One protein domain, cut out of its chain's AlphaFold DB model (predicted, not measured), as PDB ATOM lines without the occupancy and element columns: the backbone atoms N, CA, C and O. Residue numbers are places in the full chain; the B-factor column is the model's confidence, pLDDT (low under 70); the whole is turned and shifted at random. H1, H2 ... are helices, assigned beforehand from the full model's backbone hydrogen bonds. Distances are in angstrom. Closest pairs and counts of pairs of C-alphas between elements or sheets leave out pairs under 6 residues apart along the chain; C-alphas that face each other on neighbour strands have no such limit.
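What this domain is: This is residues 46 to 135 of the 136 residues of an uncharacterized protein of Candidatus Pacearchaeota archaeon CG10_big_fil_rev_8_21_14_0_10_34_76 (UniProt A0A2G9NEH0). Three long helices, H4, H3 and H1, run side by side and alternate in direction, with H3 between the other two; H1 is close along H3, while H4 meets H3 by few C-alpha pairs. The short H2 packs on residues 81 to 88 of H3, towards one end of the elongated body. The printed part has 90 residues with four named helices, in the order H1, H2, H3, H4, and no named strand: all helix. It is only just loose, close to compact, with a radius of gyration of the C-alphas of 14.7 A, and spans 43 by 24 by 19 A.

How they stand to each other: The longest helix, H4, residues 110 to 133, touches the hub H3, residues 79 to 100, in a helical hairpin, opposite ways at a shallow tilt of 20 degrees; the closest C-alphas, of Thr 83 and Gln 130, are 6.6 A apart. H1, residues 46 to 64, touches H3 with 46 C-alpha pairs within 8 A, against 6 for H4. H1 and H3 run opposite ways at a shallow tilt of 22 degrees, the closest C-alphas being those of Gly 57 and Gly 91, 3.9 A. H2, residues 66 to 75, forms a helical hairpin with H3, opposite ways at a shallow tilt of 33 degrees, only just short of steep; the closest C-alphas are those of Ile 72 and Asn 81, 6.7 A. H1 and H2 meet only through their link, and H4 is apart from both. In H1, H3 and H4 every O i to N i+4 pair is within hydrogen-bond range; in H2 1 of 6 is, with 4 of 7 O i to N i+3 pairs.

Where its parts are: H4 measures 35.0 A and ends with C-alpha 133 at (63.458, 94.402, 169.023). H3 measures 31.1 A, H1 26.3 A from C-alpha 46 at (63.812, 91.204, 134.525), and H2 14.9 A.

The domain as a whole: The C-alphas farthest apart, of Gln 74 and Thr 108, are 43.9 A apart. The printed part has no cut and no long link. The model's pLDDT is under 70 at 32 residues, among them 69 to 74 and 103 to 117.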
ATOM      1  N   TYR A  46      63.260  89.882 134.206       76.31
ATOM      2  CA  TYR A  46      63.812  91.204 134.525       76.31
ATOM      3  C   TYR A  46      62.740  92.295 134.629       76.31
ATOM      4  O   TYR A  46      62.773  93.108 135.550       76.31
ATOM      5  N   TYR A  47      61.755  92.300 133.725       82.00
ATOM      6  CA  TYR A  47      60.664  93.278 133.749       82.00
ATOM      7  C   TYR A  47      59.753  93.067 134.959       82.00
ATOM      8  O   TYR A  47      59.437  94.019 135.674       82.00
ATOM      9  N   ILE A  48      59.355  91.818 135.211       83.00
ATOM     10  CA  ILE A  48      58.455  91.468 136.314       83.00
ATOM     11  C   ILE A  48      59.138  91.734 137.657       83.00
ATOM     12  O   ILE A  48      58.538  92.357 138.533       83.00
ATOM     13  N   THR A  49      60.407  91.346 137.798       79.00
ATOM     14  CA  THR A  49      61.196  91.581 139.017       79.00
ATOM     15  C   THR A  49      61.385  93.076 139.278       79.00
ATOM     16  O   THR A  49      61.180  93.532 140.402       79.00
ATOM     17  N   SER A  50      61.675  93.864 138.238       83.25
ATOM     18  CA  SER A  50      61.824  95.323 138.344       83.25
ATOM     19  C   SER A  50      60.542  96.012 138.808       83.25
ATOM     20  O   SER A  50      60.555  96.808 139.751       83.25
ATOM     21  N   ILE A  51      59.410  95.669 138.186       85.81
ATOM     22  CA  ILE A  51      58.090  96.189 138.568       85.81
ATOM     23  C   ILE A  51      57.756  95.786 140.006       85.81
ATOM     24  O   ILE A  51      57.240  96.599 140.775       85.81
ATOM     25  N   TRP A  52      58.079  94.553 140.395       83.25
ATOM     26  CA  TRP A  52      57.822  94.066 141.743       83.25
ATOM     27  C   TRP A  52      58.606  94.843 142.802       83.25
ATOM     28  O   TRP A  52      58.025  95.317 143.780       83.25
ATOM     29  N   PHE A  53      59.903  95.044 142.579       83.38
ATOM     30  CA  PHE A  53      60.759  95.830 143.462       83.38
ATOM     31  C   PHE A  53      60.294  97.285 143.599       83.38
ATOM     32  O   PHE A  53      60.326  97.834 144.703       83.38
ATOM     33  N   LEU A  54      59.778  97.886 142.522       86.12
ATOM     34  CA  LEU A  54      59.149  99.207 142.575       86.12
ATOM     35  C   LEU A  54      57.884  99.210 143.441       86.12
ATOM     36  O   LEU A  54      57.752 100.064 144.318       86.12
ATOM     37  N   ILE A  55      56.970  98.255 143.238       87.19
ATOM     38  CA  ILE A  55      55.720  98.158 144.011       87.19
ATOM     39  C   ILE A  55      56.020  97.958 145.501       87.19
ATOM     40  O   ILE A  55      55.477  98.674 146.345       87.19
ATOM     41  N   VAL A  56      56.906  97.015 145.830       82.19
ATOM     42  CA  VAL A  56      57.316  96.727 147.212       82.19
ATOM     43  C   VAL A  56      58.015  97.933 147.832       82.19
ATOM     44  O   VAL A  56      57.699  98.317 148.958       82.19
ATOM     45  N   GLY A  57      58.924  98.568 147.093       84.12
ATOM     46  CA  GLY A  57      59.645  99.739 147.565       84.12
ATOM     47  C   GLY A  57      58.725 100.919 147.871       84.12
ATOM     48  O   GLY A  57      58.832 101.520 148.939       84.12
ATOM     49  N   ILE A  58      57.754 101.193 146.995       87.31
ATOM     50  CA  ILE A  58      56.711 102.201 147.237       87.31
ATOM     51  C   ILE A  58      55.869 101.819 148.461       87.31
ATOM     52  O   ILE A  58      55.612 102.673 149.309       87.31
ATOM     53  N   GLY A  59      55.484 100.548 148.593       83.88
ATOM     54  CA  GLY A  59      54.755 100.047 149.760       83.88
ATOM     55  C   GLY A  59      55.498 100.315 151.071       83.88
ATOM     56  O   GLY A  59      54.916 100.847 152.016       83.88
ATOM     57  N   PHE A  60      56.804 100.043 151.106       82.44
ATOM     58  CA  PHE A  60      57.644 100.336 152.265       82.44
ATOM     59  C   PHE A  60      57.819 101.832 152.530       82.44
ATOM     60  O   PHE A  60      57.849 102.237 153.690       82.44
ATOM     61  N   LEU A  61      57.891 102.675 151.498       85.50
ATOM     62  CA  LEU A  61      57.924 104.127 151.698       85.50
ATOM     63  C   LEU A  61      56.621 104.653 152.305       85.50
ATOM     64  O   LEU A  61      56.662 105.524 153.173       85.50
ATOM     65  N   ILE A  62      55.473 104.118 151.884       86.06
ATOM     66  CA  ILE A  62      54.168 104.478 152.453       86.06
ATOM     67  C   ILE A  62      54.094 104.041 153.923       86.06
ATOM     68  O   ILE A  62      53.745 104.851 154.786       86.06
ATOM     69  N   GLU A  63      54.477 102.797 154.220       80.50
ATOM     70  CA  GLU A  63      54.476 102.242 155.581       80.50
ATOM     71  C   GLU A  63      55.465 102.967 156.506       80.50
ATOM     72  O   GLU A  63      55.166 103.267 157.663       80.50
ATOM     73  N   GLY A  64      56.633 103.326 155.973       78.25
ATOM     74  CA  GLY A  64      57.676 104.051 156.686       78.25
ATOM     75  C   GLY A  64      57.273 105.463 157.122       78.25
ATOM     76  O   GLY A  64      57.910 106.026 158.014       78.25
ATOM     77  N   GLN A  65      56.202 106.025 156.544       83.69
ATOM     78  CA  GLN A  65      55.649 107.343 156.876       83.69
ATOM     79  C   GLN A  65      56.746 108.424 156.989       83.69
ATOM     80  O   GLN A  65      56.936 108.996 158.068       83.69
ATOM     81  N   PRO A  66      57.463 108.749 155.893       75.62
ATOM     82  CA  PRO A  66      58.601 109.676 155.893       75.62
ATOM     83  C   PRO A  66      58.265 111.049 156.483       75.62
ATOM     84  O   PRO A  66      59.114 111.707 157.074       75.62
ATOM     85  N   THR A  67      57.006 111.473 156.415       77.31
ATOM     86  CA  THR A  67      56.538 112.723 157.024       77.31
ATOM     87  C   THR A  67      56.645 112.714 158.553       77.31
ATOM     88  O   THR A  67      56.889 113.758 159.157       77.31
ATOM     89  N   LYS A  68      56.519 111.545 159.196       72.31
ATOM     90  CA  LYS A  68      56.662 111.381 160.652       72.31
ATOM     91  C   LYS A  68      58.119 111.265 161.111       72.31
ATOM     92  O   LYS A  68      58.370 111.424 162.302       72.31
ATOM     93  N   LEU A  69      59.086 111.086 160.200       66.88
ATOM     94  CA  LEU A  69      60.518 111.167 160.536       66.88
ATOM     95  C   LEU A  69      60.925 112.567 161.020       66.88
ATOM     96  O   LEU A  69      61.933 112.709 161.706       66.88
ATOM     97  N   LYS A  70      60.139 113.611 160.722       66.62
ATOM     98  CA  LYS A  70      60.416 114.974 161.199       66.62
ATOM     99  C   LYS A  70      60.382 115.078 162.733       66.62
ATOM    100  O   LYS A  70      61.092 115.910 163.297       66.62
ATOM    101  N   ASN A  71      59.639 114.190 163.398       65.38
ATOM    102  CA  ASN A  71      59.544 114.135 164.859       65.38
ATOM    103  C   ASN A  71      60.772 113.487 165.518       65.38
ATOM    104  O   ASN A  71      60.964 113.639 166.719       65.38
ATOM    105  N   ILE A  72      61.667 112.850 164.751       65.50
ATOM    106  CA  ILE A  72      62.902 112.242 165.285       65.50
ATOM    107  C   ILE A  72      63.820 113.293 165.905       65.50
ATOM    108  O   ILE A  72      64.510 113.017 166.882       65.50
ATOM    109  N   ARG A  73      63.786 114.531 165.395       63.91
ATOM    110  CA  ARG A  73      64.539 115.639 165.992       63.91
ATOM    111  C   ARG A  73      64.045 115.998 167.401       63.91
ATOM    112  O   ARG A  73      64.804 116.587 168.158       63.91
ATOM    113  N   GLN A  74      62.795 115.669 167.733       68.56
ATOM    114  CA  GLN A  74      62.177 115.961 169.031       68.56
ATOM    115  C   GLN A  74      62.183 114.743 169.968       68.56
ATOM    116  O   GLN A  74      62.419 114.904 171.159       68.56
ATOM    117  N   GLU A  75      61.960 113.537 169.440       70.31
ATOM    118  CA  GLU A  75      61.821 112.300 170.229       70.31
ATOM    119  C   GLU A  75      63.109 111.460 170.307       70.31
ATOM    120  O   GLU A  75      63.195 110.524 171.100       70.31
ATOM    121  N   GLY A  76      64.120 111.771 169.491       74.81
ATOM    122  CA  GLY A  76      65.352 110.992 169.396       74.81
ATOM    123  C   GLY A  76      65.186 109.639 168.685       74.81
ATOM    124  O   GLY A  76      64.156 109.323 168.074       74.81
ATOM    125  N   LEU A  77      66.248 108.830 168.738       77.19
ATOM    126  CA  LEU A  77      66.324 107.485 168.151       77.19
ATOM    127  C   LEU A  77      65.626 106.458 169.056       77.19
ATOM    128  O   LEU A  77      66.264 105.687 169.767       77.19
ATOM    129  N   THR A  78      64.295 106.454 169.037       81.56
ATOM    130  CA  THR A  78      63.485 105.404 169.675       81.56
ATOM    131  C   THR A  78      63.402 104.154 168.783       81.56
ATOM    132  O   THR A  78      63.539 104.272 167.561       81.56
ATOM    133  N   PRO A  79      63.118 102.953 169.331       75.38
ATOM    134  CA  PRO A  79      62.967 101.728 168.533       75.38
ATOM    135  C   PRO A  79      61.929 101.846 167.405       75.38
ATOM    136  O   PRO A  79      62.130 101.334 166.302       75.38
ATOM    137  N   SER A  80      60.841 102.584 167.642       78.44
ATOM    138  CA  SER A  80      59.813 102.854 166.630       78.44
ATOM    139  C   SER A  80      60.340 103.740 165.496       78.44
ATOM    140  O   SER A  80      60.144 103.432 164.319       78.44
ATOM    141  N   ASN A  81      61.071 104.805 165.839       79.25
ATOM    142  CA  ASN A  81      61.675 105.708 164.863       79.25
ATOM    143  C   ASN A  81      62.786 105.017 164.062       79.25
ATOM    144  O   ASN A  81      62.860 105.197 162.847       79.25
ATOM    145  N   PHE A  82      63.592 104.170 164.710       79.56
ATOM    146  CA  PHE A  82      64.585 103.335 164.037       79.56
ATOM    147  C   PHE A  82      63.926 102.377 163.043       79.56
ATOM    148  O   PHE A  82      64.349 102.312 161.891       79.56
ATOM    149  N   THR A  83      62.841 101.711 163.456       80.56
ATOM    150  CA  THR A  83      62.087 100.803 162.584       80.56
ATOM    151  C   THR A  83      61.597 101.529 161.335       80.56
ATOM    152  O   THR A  83      61.885 101.087 160.226       80.56
ATOM    153  N   ARG A  84      60.961 102.700 161.496       82.06
ATOM    154  CA  ARG A  84      60.507 103.530 160.367       82.06
ATOM    155  C   ARG A  84      61.643 103.954 159.444       82.06
ATOM    156  O   ARG A  84      61.494 103.849 158.229       82.06
ATOM    157  N   ILE A  85      62.771 104.407 160.000       83.12
ATOM    158  CA  ILE A  85      63.951 104.768 159.200       83.12
ATOM    159  C   ILE A  85      64.390 103.572 158.363       83.12
ATOM    160  O   ILE A  85      64.591 103.721 157.159       83.12
ATOM    161  N   THR A  86      64.521 102.385 158.960       80.06
ATOM    162  CA  THR A  86      64.989 101.252 158.170       80.06
ATOM    163  C   THR A  86      63.969 100.807 157.134       80.06
ATOM    164  O   THR A  86      64.364 100.470 156.025       80.06
ATOM    165  N   THR A  87      62.672 100.837 157.448       82.25
ATOM    166  CA  THR A  87      61.614 100.533 156.475       82.25
ATOM    167  C   THR A  87      61.707 101.468 155.268       82.25
ATOM    168  O   THR A  87      61.640 101.007 154.133       82.25
ATOM    169  N   ILE A  88      61.970 102.760 155.489       84.56
ATOM    170  CA  ILE A  88      62.202 103.727 154.406       84.56
ATOM    171  C   ILE A  88      63.466 103.390 153.615       84.56
ATOM    172  O   ILE A  88      63.429 103.426 152.387       84.56
ATOM    173  N   ILE A  89      64.571 103.053 154.288       83.94
ATOM    174  CA  ILE A  89      65.833 102.685 153.624       83.94
ATOM    175  C   ILE A  89      65.636 101.440 152.755       83.94
ATOM    176  O   ILE A  89      66.028 101.444 151.590       83.94
ATOM    177  N   ILE A  90      64.989 100.401 153.285       81.69
ATOM    178  CA  ILE A  90      64.665  99.175 152.545       81.69
ATOM    179  C   ILE A  90      63.745  99.502 151.362       81.69
ATOM    180  O   ILE A  90      63.957  98.987 150.262       81.69
ATOM    181  N   GLY A  91      62.771 100.397 151.550       84.25
ATOM    182  CA  GLY A  91      61.906 100.883 150.477       84.25
ATOM    183  C   GLY A  91      62.679 101.582 149.358       84.25
ATOM    184  O   GLY A  91      62.511 101.242 148.188       84.25
ATOM    185  N   PHE A  92      63.593 102.489 149.709       85.75
ATOM    186  CA  PHE A  92      64.473 103.169 148.753       85.75
ATOM    187  C   PHE A  92      65.390 102.196 148.011       85.75
ATOM    188  O   PHE A  92      65.494 102.266 146.788       85.75
ATOM    189  N   MET A  93      66.020 101.266 148.732       82.38
ATOM    190  CA  MET A  93      66.874 100.237 148.136       82.38
ATOM    191  C   MET A  93      66.091  99.336 147.183       82.38
ATOM    192  O   MET A  93      66.597  98.997 146.120       82.38
ATOM    193  N   SER A  94      64.843  99.005 147.519       84.75
ATOM    194  CA  SER A  94      63.964  98.229 146.641       84.75
ATOM    195  C   SER A  94      63.635  99.000 145.362       84.75
ATOM    196  O   SER A  94      63.743  98.445 144.280       84.75
ATOM    197  N   ILE A  95      63.319 100.298 145.443       86.62
ATOM    198  CA  ILE A  95      63.093 101.122 144.241       86.62
ATOM    199  C   ILE A  95      64.350 101.188 143.374       86.62
ATOM    200  O   ILE A  95      64.261 101.019 142.161       86.62
ATOM    201  N   LEU A  96      65.519 101.401 143.983       83.62
ATOM    202  CA  LEU A  96      66.789 101.432 143.260       83.62
ATOM    203  C   LEU A  96      67.084 100.091 142.582       83.62
ATOM    204  O   LEU A  96      67.425 100.088 141.403       83.62
ATOM    205  N   ALA A  97      66.889  98.972 143.280       80.81
ATOM    206  CA  ALA A  97      67.018  97.638 142.700       80.81
ATOM    207  C   ALA A  97      66.045  97.441 141.527       80.81
ATOM    208  O   ALA A  97      66.446  96.958 140.474       80.81
ATOM    209  N   GLY A  98      64.797  97.899 141.658       83.38
ATOM    210  CA  GLY A  98      63.811  97.825 140.581       83.38
ATOM    211  C   GLY A  98      64.172  98.663 139.353       83.38
ATOM    212  O   GLY A  98      63.954  98.233 138.227       83.38
ATOM    213  N   ILE A  99      64.758  99.847 139.543       84.12
ATOM    214  CA  ILE A  99      65.224 100.688 138.430       84.12
ATOM    215  C   ILE A  99      66.447 100.054 137.759       84.12
ATOM    216  O   ILE A  99      66.480  99.922 136.537       84.12
ATOM    217  N   LEU A 100      67.445  99.651 138.545       79.75
ATOM    218  CA  LEU A 100      68.718  99.138 138.033       79.75
ATOM    219  C   LEU A 100      68.598  97.731 137.430       79.75
ATOM    220  O   LEU A 100      69.307  97.422 136.474       79.75
ATOM    221  N   GLY A 101      67.670  96.916 137.936       74.31
ATOM    222  CA  GLY A 101      67.312  95.612 137.377       74.31
ATOM    223  C   GLY A 101      66.502  95.695 136.078       74.31
ATOM    224  O   GLY A 101      66.254  94.663 135.446       74.31
ATOM    225  N   SER A 102      66.103  96.904 135.652       77.75
ATOM    226  CA  SER A 102      65.385  97.084 134.394       77.75
ATOM    227  C   SER A 102      66.281  96.694 133.214       77.75
ATOM    228  O   SER A 102      67.412  97.183 133.104       77.75
ATOM    229  N   PRO A 103      65.774  95.904 132.254       69.81
ATOM    230  CA  PRO A 103      66.535  95.479 131.078       69.81
ATOM    231  C   PRO A 103      66.925  96.633 130.137       69.81
ATOM    232  O   PRO A 103      67.682  96.419 129.195       69.81
ATOM    233  N   GLN A 104      66.441  97.856 130.382       68.25
ATOM    234  CA  GLN A 104      66.863  99.076 129.678       68.25
ATOM    235  C   GLN A 104      68.168  99.666 130.237       68.25
ATOM    236  O   GLN A 104      68.894 100.337 129.511       68.25
ATOM    237  N   ILE A 105      68.445  99.441 131.526       69.06
ATOM    238  CA  ILE A 105      69.634  99.949 132.231       69.06
ATOM    239  C   ILE A 105      70.690  98.841 132.352       69.06
ATOM    240  O   ILE A 105      71.882  99.126 132.301       69.06
ATOM    241  N   ASN A 106      70.228  97.591 132.452       56.41
ATOM    242  CA  ASN A 106      70.932  96.316 132.310       56.41
ATOM    243  C   ASN A 106      72.446  96.357 132.549       56.41
ATOM    244  O   ASN A 106      73.262  96.062 131.672       56.41
ATOM    245  N   ILE A 107      72.826  96.674 133.785       59.97
ATOM    246  CA  ILE A 107      74.186  96.456 134.264       59.97
ATOM    247  C   ILE A 107      74.277  94.978 134.666       59.97
ATOM    248  O   ILE A 107      74.434  94.649 135.835       59.97
ATOM    249  N   THR A 108      74.172  94.048 133.713       58.72
ATOM    250  CA  THR A 108      74.434  92.610 133.937       58.72
ATOM    251  C   THR A 108      75.934  92.348 134.062       58.72
ATOM    252  O   THR A 108      76.507  91.515 133.362       58.72
ATOM    253  N   SER A 109      76.607  93.091 134.938       62.91
ATOM    254  CA  SER A 109      77.945  92.729 135.389       62.91
ATOM    255  C   SER A 109      77.798  91.803 136.591       62.91
ATOM    256  O   SER A 109      76.914  91.986 137.430       62.91
ATOM    257  N   ALA A 110      78.681  90.812 136.712       62.28
ATOM    258  CA  ALA A 110      78.720  89.936 137.883       62.28
ATOM    259  C   ALA A 110      78.824  90.726 139.207       62.28
ATOM    260  O   ALA A 110      78.366  90.258 140.246       62.28
ATOM    261  N   GLY A 111      79.369  91.950 139.162       63.28
ATOM    262  CA  GLY A 111      79.419  92.863 140.300       63.28
ATOM    263  C   GLY A 111      78.048  93.389 140.726       63.28
ATOM    264  O   GLY A 111      77.804  93.517 141.920       63.28
ATOM    265  N   PHE A 112      77.130  93.642 139.791       64.50
ATOM    266  CA  PHE A 112      75.782  94.112 140.123       64.50
ATOM    267  C   PHE A 112      74.955  93.017 140.814       64.50
ATOM    268  O   PHE A 112      74.392  93.257 141.878       64.50
ATOM    269  N   LEU A 113      75.003  91.786 140.292       63.69
ATOM    270  CA  LEU A 113      74.414  90.600 140.934       63.69
ATOM    271  C   LEU A 113      74.963  90.367 142.352       63.69
ATOM    272  O   LEU A 113      74.216  90.029 143.270       63.69
ATOM    273  N   ALA A 114      76.268  90.575 142.556       68.38
ATOM    274  CA  ALA A 114      76.877  90.471 143.880       68.38
ATOM    275  C   ALA A 114      76.358  91.552 144.844       68.38
ATOM    276  O   ALA A 114      76.093  91.262 146.010       68.38
ATOM    277  N   VAL A 115      76.169  92.784 144.362       63.53
ATOM    278  CA  VAL A 115      75.612  93.890 145.156       63.53
ATOM    279  C   VAL A 115      74.148  93.632 145.522       63.53
ATOM    280  O   VAL A 115      73.789  93.827 146.683       63.53
ATOM    281  N   GLU A 116      73.324  93.129 144.598       65.06
ATOM    282  CA  GLU A 116      71.943  92.715 144.898       65.06
ATOM    283  C   GLU A 116      71.899  91.648 146.001       65.06
ATOM    284  O   GLU A 116      71.134  91.773 146.962       65.06
ATOM    285  N   GLY A 117      72.774  90.639 145.917       68.31
ATOM    286  CA  GLY A 117      72.899  89.605 146.944       68.31
ATOM    287  C   GLY A 117      73.298  90.163 148.316       68.31
ATOM    288  O   GLY A 117      72.702  89.797 149.331       68.31
ATOM    289  N   ILE A 118      74.259  91.090 148.362       70.12
ATOM    290  CA  ILE A 118      74.694  91.739 149.610       70.12
ATOM    291  C   ILE A 118      73.562  92.576 150.216       70.12
ATOM    292  O   ILE A 118      73.307  92.482 151.419       70.12
ATOM    293  N   ILE A 119      72.850  93.360 149.401       64.88
ATOM    294  CA  ILE A 119      71.709  94.167 149.858       64.88
ATOM    295  C   ILE A 119      70.613  93.263 150.434       64.88
ATOM    296  O   ILE A 119      70.080  93.566 151.503       64.88
ATOM    297  N   ALA A 120      70.317  92.134 149.785       70.81
ATOM    298  CA  ALA A 120      69.332  91.171 150.274       70.81
ATOM    299  C   ALA A 120      69.728  90.573 151.636       70.81
ATOM    300  O   ALA A 120      68.894  90.500 152.541       70.81
ATOM    301  N   ILE A 121      71.001  90.208 151.823       72.50
ATOM    302  CA  ILE A 121      71.508  89.698 153.108       72.50
ATOM    303  C   ILE A 121      71.378  90.761 154.206       72.50
ATOM    304  O   ILE A 121      70.868  90.466 155.288       72.50
ATOM    305  N   ILE A 122      71.790  92.003 153.930       69.25
ATOM    306  CA  ILE A 122      71.670  93.115 154.882       69.25
ATOM    307  C   ILE A 122      70.198  93.344 155.247       69.25
ATOM    308  O   ILE A 122      69.876  93.480 156.426       69.25
ATOM    309  N   ALA A 123      69.291  93.327 154.267       68.31
ATOM    310  CA  ALA A 123      67.861  93.480 154.509       68.31
ATOM    311  C   ALA A 123      67.310  92.370 155.422       68.31
ATOM    312  O   ALA A 123      66.598  92.672 156.379       68.31
ATOM    313  N   ILE A 124      67.687  91.108 155.191       72.75
ATOM    314  CA  ILE A 124      67.292  89.976 156.045       72.75
ATOM    315  C   ILE A 124      67.798  90.169 157.478       72.75
ATOM    316  O   ILE A 124      67.018  90.020 158.420       72.75
ATOM    317  N   ILE A 125      69.073  90.535 157.654       71.38
ATOM    318  CA  ILE A 125      69.654  90.791 158.981       71.38
ATOM    319  C   ILE A 125      68.853  91.872 159.703       71.38
ATOM    320  O   ILE A 125      68.481  91.692 160.864       71.38
ATOM    321  N   ILE A 126      68.535  92.973 159.019       67.94
ATOM    322  CA  ILE A 126      67.792  94.055 159.656       67.94
ATOM    323  C   ILE A 126      66.356  93.632 159.989       67.94
ATOM    324  O   ILE A 126      65.891  93.932 161.086       67.94
ATOM    325  N   ILE A 127      65.670  92.890 159.118       69.88
ATOM    326  CA  ILE A 127      64.325  92.361 159.404       69.88
ATOM    327  C   ILE A 127      64.347  91.461 160.646       69.88
ATOM    328  O   ILE A 127      63.470  91.580 161.504       69.88
ATOM    329  N   ILE A 128      65.355  90.593 160.782       70.81
ATOM    330  CA  ILE A 128      65.514  89.726 161.959       70.81
ATOM    331  C   ILE A 128      65.692  90.574 163.222       70.81
ATOM    332  O   ILE A 128      64.994  90.348 164.214       70.81
ATOM    333  N   VAL A 129      66.574  91.577 163.174       68.06
ATOM    334  CA  VAL A 129      66.823  92.490 164.301       68.06
ATOM    335  C   VAL A 129      65.559  93.267 164.669       68.06
ATOM    336  O   VAL A 129      65.186  93.296 165.839       68.06
ATOM    337  N   GLN A 130      64.851  93.839 163.693       53.69
ATOM    338  CA  GLN A 130      63.588  94.546 163.925       53.69
ATOM    339  C   GLN A 130      62.525  93.633 164.542       53.69
ATOM    340  O   GLN A 130      61.848  94.029 165.488       53.69
ATOM    341  N   THR A 131      62.407  92.397 164.052       68.75
ATOM    342  CA  THR A 131      61.434  91.420 164.565       68.75
ATOM    343  C   THR A 131      61.712  91.054 166.023       68.75
ATOM    344  O   THR A 131      60.774  90.851 166.793       68.75
ATOM    345  N   TRP A 132      62.985  90.982 166.416       70.00
ATOM    346  CA  TRP A 132      63.385  90.743 167.804       70.00
ATOM    347  C   TRP A 132      63.166  91.967 168.699       70.00
ATOM    348  O   TRP A 132      62.615  91.829 169.786       70.00
ATOM    349  N   VAL A 133      63.547  93.160 168.237       56.91
ATOM    350  CA  VAL A 133      63.458  94.402 169.023       56.91
ATOM    351  C   VAL A 133      62.012  94.836 169.266       56.91
ATOM    352  O   VAL A 133      61.722  95.363 170.329       56.91
ATOM    353  N   VAL A 134      61.090  94.602 168.329       50.75
ATOM    354  CA  VAL A 134      59.664  94.953 168.500       50.75
ATOM    355  C   VAL A 134      58.927  93.991 169.448       50.75
ATOM    356  O   VAL A 134      57.845  94.315 169.933       50.75
ATOM    357  N   LYS A 135      59.485  92.800 169.708       43.97
ATOM    358  CA  LYS A 135      58.895  91.801 170.615       43.97
ATOM    359  C   LYS A 135      59.324  91.945 172.081       43.97
ATOM    360  O   LYS A 135      58.670  91.325 172.919       43.97
TER     361      LYS A 135